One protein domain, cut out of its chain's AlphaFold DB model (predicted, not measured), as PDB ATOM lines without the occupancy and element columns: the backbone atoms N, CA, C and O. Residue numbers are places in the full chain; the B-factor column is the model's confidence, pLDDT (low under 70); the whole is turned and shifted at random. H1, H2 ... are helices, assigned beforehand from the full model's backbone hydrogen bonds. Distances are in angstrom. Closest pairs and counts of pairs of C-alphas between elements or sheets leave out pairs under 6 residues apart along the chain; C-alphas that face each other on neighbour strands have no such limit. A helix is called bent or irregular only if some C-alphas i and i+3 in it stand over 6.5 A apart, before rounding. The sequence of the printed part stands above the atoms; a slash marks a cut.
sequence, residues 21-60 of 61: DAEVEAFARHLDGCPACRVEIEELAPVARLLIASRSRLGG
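Overview. This is residues 21 to 60 of the 61 residues of the protein "Zf-HC2 domain-containing protein" of Pseudonocardia broussonetiae (UniProt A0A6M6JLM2). A long, bent helix, H2, and a shorter one, H1, meet near their ends at a corner and make a wide, open V; the bend in H2 turns its second arm, H2b, toward the side on which H1 lies. No core forms between them: residues 21 to 26 of H1 and residues 42 to 60, of which 42 to 58 belong to H2, stand free. The printed part has 40 residues with two named helices, H1 then H2, and no named strand; the class is all helix. It is flat, spanning 40 by 24 by 8 A, and only just loose, close to extended, with a radius of gyration of the C-alphas of 13.3 A.

Arrangement. H2, residues 35 to 58, was assigned as one helix by its hydrogen bonds but is bent: C-alphas 43 and 46 are 7.0 A apart. Its arms H2a, residues 35 to 43, and H2b, residues 46 to 58, stand at a steep tilt of 47 degrees. H2b is itself irregular, with C-alphas 53 and 56 7.0 A apart. H1, residues 21 to 33, is close to H2a but not clearly touching, with the closest C-alphas, those of Leu 31 and Arg 38, 6.1 A apart. They run opposite ways at a steep tilt of 67 degrees, only just short of about perpendicular. H1 and H2b are apart. Every O i to N i+4 pair is within hydrogen-bond range in H2a, against 8 of 9 in H1 and 7 of 9 in H2b.

Along the chain. H2a begins at C-alpha 35, (0.420, 143.798, 399.866), and measures 12.4 A. H2b measures 18.3 A and ends at C-alpha 58, (2.029, 147.791, 366.776). H1 measures 19.3 A from C-alpha 21, (-2.525, 162.039, 387.632), to C-alpha 33.

Size, cuts and confidence. The two C-alphas farthest apart, those of Gly 33 and Gly 60, are 40.5 A apart. The printed part has no cut, and the link from H1 to H2 is tight, with one residue, Cys 34. The mean pLDDT of the printed part is 90.5; residues 59 to 60 are under 70.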
ATOM      1  N   ASP A  21      -3.471 161.721 386.545       92.56
ATOM      2  CA  ASP A  21      -2.525 162.039 387.632       92.56
ATOM      3  C   ASP A  21      -3.134 161.902 389.040       92.56
ATOM      4  O   ASP A  21      -2.520 161.336 389.946       92.56
ATOM      5  N   ALA A  22      -4.378 162.353 389.225       91.94
ATOM      6  CA  ALA A  22      -5.083 162.234 390.503       91.94
ATOM      7  C   ALA A  22      -5.344 160.766 390.907       91.94
ATOM      8  O   ALA A  22      -5.321 160.424 392.092       91.94
ATOM      9  N   GLU A  23      -5.578 159.888 389.929       93.62
ATOM     10  CA  GLU A  23      -5.783 158.455 390.150       93.62
ATOM     11  C   GLU A  23      -4.453 157.729 390.383       93.62
ATOM     12  O   GLU A  23      -4.400 156.821 391.209       93.62
ATOM     13  N   VAL A  24      -3.360 158.179 389.752       94.75
ATOM     14  CA  VAL A  24      -1.994 157.700 390.030       94.75
ATOM     15  C   VAL A  24      -1.632 157.933 391.496       94.75
ATOM     16  O   VAL A  24      -1.183 157.005 392.168       94.75
ATOM     17  N   GLU A  25      -1.866 159.136 392.027       94.62
ATOM     18  CA  GLU A  25      -1.560 159.451 393.430       94.62
ATOM     19  C   GLU A  25      -2.461 158.683 394.411       94.62
ATOM     20  O   GLU A  25      -2.004 158.181 395.442       94.62
ATOM     21  N   ALA A  26      -3.754 158.549 394.101       93.50
ATOM     22  CA  ALA A  26      -4.672 157.741 394.902       93.50
ATOM     23  C   ALA A  26      -4.259 156.262 394.933       93.50
ATOM     24  O   ALA A  26      -4.260 155.640 395.998       93.50
ATOM     25  N   PHE A  27      -3.857 155.716 393.787       94.12
ATOM     26  CA  PHE A  27      -3.426 154.333 393.675       94.12
ATOM     27  C   PHE A  27      -2.059 154.098 394.333       94.12
ATOM     28  O   PHE A  27      -1.892 153.106 395.037       94.12
ATOM     29  N   ALA A  28      -1.112 155.036 394.231       93.31
ATOM     30  CA  ALA A  28       0.166 154.954 394.943       93.31
ATOM     31  C   ALA A  28      -0.032 154.878 396.469       93.31
ATOM     32  O   ALA A  28       0.513 153.985 397.112       93.31
ATOM     33  N   ARG A  29      -0.910 155.718 397.038       95.00
ATOM     34  CA  ARG A  29      -1.283 155.638 398.467       95.00
ATOM     35  C   ARG A  29      -1.933 154.303 398.835       95.00
ATOM     36  O   ARG A  29      -1.737 153.796 399.937       95.00
ATOM     37  N   HIS A  30      -2.716 153.714 397.932       93.69
ATOM     38  CA  HIS A  30      -3.273 152.378 398.141       93.69
ATOM     39  C   HIS A  30      -2.177 151.303 398.196       93.69
ATOM     40  O   HIS A  30      -2.235 150.400 399.039       93.69
ATOM     41  N   LEU A  31      -1.160 151.408 397.335       93.88
ATOM     42  CA  LEU A  31      -0.037 150.472 397.303       93.88
ATOM     43  C   LEU A  31       0.777 150.475 398.589       93.88
ATOM     44  O   LEU A  31       1.350 149.436 398.894       93.88
ATOM     45  N   ASP A  32       0.780 151.544 399.383       94.94
ATOM     46  CA  ASP A  32       1.414 151.547 400.709       94.94
ATOM     47  C   ASP A  32       0.701 150.590 401.684       94.94
ATOM     48  O   ASP A  32       1.337 149.896 402.485       94.94
ATOM     49  N   GLY A  33      -0.625 150.461 401.565       93.25
ATOM     50  CA  GLY A  33      -1.463 149.647 402.451       93.25
ATOM     51  C   GLY A  33      -1.798 148.240 401.947       93.25
ATOM     52  O   GLY A  33      -2.199 147.395 402.749       93.25
ATOM     53  N   CYS A  34      -1.646 147.951 400.651       94.69
ATOM     54  CA  CYS A  34      -2.136 146.700 400.061       94.69
ATOM     55  C   CYS A  34      -1.014 145.775 399.549       94.69
ATOM     56  O   CYS A  34      -0.557 145.928 398.413       94.69
ATOM     57  N   PRO A  35      -0.602 144.745 400.317       91.88
ATOM     58  CA  PRO A  35       0.420 143.798 399.866       91.88
ATOM     59  C   PRO A  35      -0.003 142.981 398.639       91.88
ATOM     60  O   PRO A  35       0.844 142.657 397.817       91.88
ATOM     61  N   ALA A  36      -1.296 142.677 398.480       91.75
ATOM     62  CA  ALA A  36      -1.784 141.911 397.333       91.75
ATOM     63  C   ALA A  36      -1.578 142.664 396.007       91.75
ATOM     64  O   ALA A  36      -1.079 142.084 395.049       91.75
ATOM     65  N   CYS A  37      -1.898 143.962 395.971       93.31
ATOM     66  CA  CYS A  37      -1.681 144.785 394.782       93.31
ATOM     67  C   CYS A  37      -0.192 145.025 394.500       93.31
ATOM     68  O   CYS A  37       0.186 145.102 393.335       93.31
ATOM     69  N   ARG A  38       0.667 145.088 395.532       93.06
ATOM     70  CA  ARG A  38       2.128 145.146 395.338       93.06
ATOM     71  C   ARG A  38       2.664 143.884 394.657       93.06
ATOM     72  O   ARG A  38       3.388 144.003 393.677       93.06
ATOM     73  N   VAL A  39       2.251 142.701 395.118       93.75
ATOM     74  CA  VAL A  39       2.643 141.421 394.497       93.75
ATOM     75  C   VAL A  39       2.156 141.340 393.049       93.75
ATOM     76  O   VAL A  39       2.928 141.009 392.159       93.75
ATOM     77  N   GLU A  40       0.902 141.710 392.780       92.31
ATOM     78  CA  GLU A  40       0.359 141.682 391.414       92.31
ATOM     79  C   GLU A  40       1.075 142.698 390.492       92.31
ATOM     80  O   GLU A  40       1.299 142.411 389.317       92.31
ATOM     81  N   ILE A  41       1.544 143.843 391.014       94.25
ATOM     82  CA  ILE A  41       2.452 144.746 390.284       94.25
ATOM     83  C   ILE A  41       3.788 144.073 389.974       94.25
ATOM     84  O   ILE A  41       4.256 144.165 388.840       94.25
ATOM     85  N   GLU A  42       4.415 143.422 390.952       95.06
ATOM     86  CA  GLU A  42       5.698 142.740 390.758       95.06
ATOM     87  C   GLU A  42       5.595 141.650 389.682       95.06
ATOM     88  O   GLU A  42       6.478 141.541 388.827       95.06
ATOM     89  N   GLU A  43       4.487 140.907 389.667       93.94
ATOM     90  CA  GLU A  43       4.196 139.871 388.672       93.94
ATOM     91  C   GLU A  43       3.937 140.448 387.270       93.94
ATOM     92  O   GLU A  43       4.430 139.910 386.274       93.94
ATOM     93  N   LEU A  44       3.188 141.552 387.163       93.56
ATOM     94  CA  LEU A  44       2.759 142.108 385.873       93.56
ATOM     95  C   LEU A  44       3.740 143.119 385.265       93.56
ATOM     96  O   LEU A  44       3.761 143.298 384.042       93.56
ATOM     97  N   ALA A  45       4.587 143.767 386.069       95.62
ATOM     98  CA  ALA A  45       5.510 144.802 385.604       95.62
ATOM     99  C   ALA A  45       6.462 144.344 384.477       95.62
ATOM    100  O   ALA A  45       6.680 145.127 383.546       95.62
ATOM    101  N   PRO A  46       7.027 143.117 384.478       96.06
ATOM    102  CA  PRO A  46       7.835 142.634 383.358       96.06
ATOM    103  C   PRO A  46       7.069 142.611 382.030       96.06
ATOM    104  O   PRO A  46       7.598 143.060 381.015       96.06
ATOM    105  N   VAL A  47       5.815 142.146 382.039       94.69
ATOM    106  CA  VAL A  47       4.969 142.077 380.838       94.69
ATOM    107  C   VAL A  47       4.567 143.477 380.382       94.69
ATOM    108  O   VAL A  47       4.684 143.787 379.198       94.69
ATOM    109  N   ALA A  48       4.177 144.358 381.308       94.25
ATOM    110  CA  ALA A  48       3.854 145.748 380.990       94.25
ATOM    111  C   ALA A  48       5.031 146.468 380.305       94.25
ATOM    112  O   ALA A  48       4.840 147.128 379.284       94.25
ATOM    113  N   ARG A  49       6.268 146.266 380.787       94.19
ATOM    114  CA  ARG A  49       7.479 146.814 380.146       94.19
ATOM    115  C   ARG A  49       7.666 146.314 378.713       94.19
ATOM    116  O   ARG A  49       7.998 147.108 377.836       94.19
ATOM    117  N   LEU A  50       7.438 145.023 378.462       94.62
ATOM    118  CA  LEU A  50       7.518 144.455 377.112       94.62
ATOM    119  C   LEU A  50       6.456 145.050 376.179       94.62
ATOM    120  O   LEU A  50       6.765 145.358 375.029       94.62
ATOM    121  N   LEU A  51       5.229 145.246 376.668       92.44
ATOM    122  CA  LEU A  51       4.137 145.861 375.904       92.44
ATOM    123  C   LEU A  51       4.423 147.329 375.565       92.44
ATOM    124  O   LEU A  51       4.218 147.758 374.431       92.44
ATOM    125  N   ILE A  52       4.951 148.097 376.519       91.75
ATOM    126  CA  ILE A  52       5.372 149.484 376.283       91.75
ATOM    127  C   ILE A  52       6.467 149.525 375.209       91.75
ATOM    128  O   ILE A  52       6.382 150.315 374.269       91.75
ATOM    129  N   ALA A  53       7.462 148.640 375.302       90.94
ATOM    130  CA  ALA A  53       8.557 148.565 374.338       90.94
ATOM    131  C   ALA A  53       8.104 148.119 372.935       90.94
ATOM    132  O   ALA A  53       8.698 148.526 371.935       90.94
ATOM    133  N   SER A  54       7.061 147.290 372.836       89.56
ATOM    134  CA  SER A  54       6.545 146.785 371.560       89.56
ATOM    135  C   SER A  54       5.548 147.726 370.879       89.56
ATOM    136  O   SER A  54       5.282 147.554 369.688       89.56
ATOM    137  N   ARG A  55       5.043 148.753 371.578       86.56
ATOM    138  CA  ARG A  55       4.047 149.707 371.058       86.56
ATOM    139  C   ARG A  55       4.452 150.353 369.731       86.56
ATOM    140  O   ARG A  55       3.603 150.537 368.867       86.56
ATOM    141  N   SER A  56       5.739 150.634 369.532       80.00
ATOM    142  CA  SER A  56       6.274 151.190 368.277       80.00
ATOM    143  C   SER A  56       6.133 150.252 367.071       80.00
ATOM    144  O   SER A  56       6.099 150.717 365.938       80.00
ATOM    145  N   ARG A  57       6.029 148.938 367.304       80.31
ATOM    146  CA  ARG A  57       5.831 147.918 366.262       80.31
ATOM    147  C   ARG A  57       4.359 147.671 365.949       80.31
ATOM    148  O   ARG A  57       4.044 147.226 364.854       80.31
ATOM    149  N   LEU A  58       3.481 147.925 366.920       74.62
ATOM    150  CA  LEU A  58       2.029 147.791 366.776       74.62
ATOM    151  C   LEU A  58       1.375 149.078 366.253       74.62
ATOM    152  O   LEU A  58       0.307 149.011 365.661       74.62
ATOM    153  N   GLY A  59       2.016 150.234 366.441       63.53
ATOM    154  CA  GLY A  59       1.583 151.533 365.915       63.53
ATOM    155  C   GLY A  59       1.978 151.786 364.456       63.53
ATOM    156  O   GLY A  59       2.441 152.883 364.151       63.53
ATOM    157  N   GLY A  60       1.856 150.782 363.579       55.50
ATOM    158  CA  GLY A  60       1.876 151.004 362.125       55.50
ATOM    159  C   GLY A  60       0.598 151.729 361.663       55.50
ATOM    160  O   GLY A  60      -0.384 151.673 362.401       55.50
TER     161      GLY A  60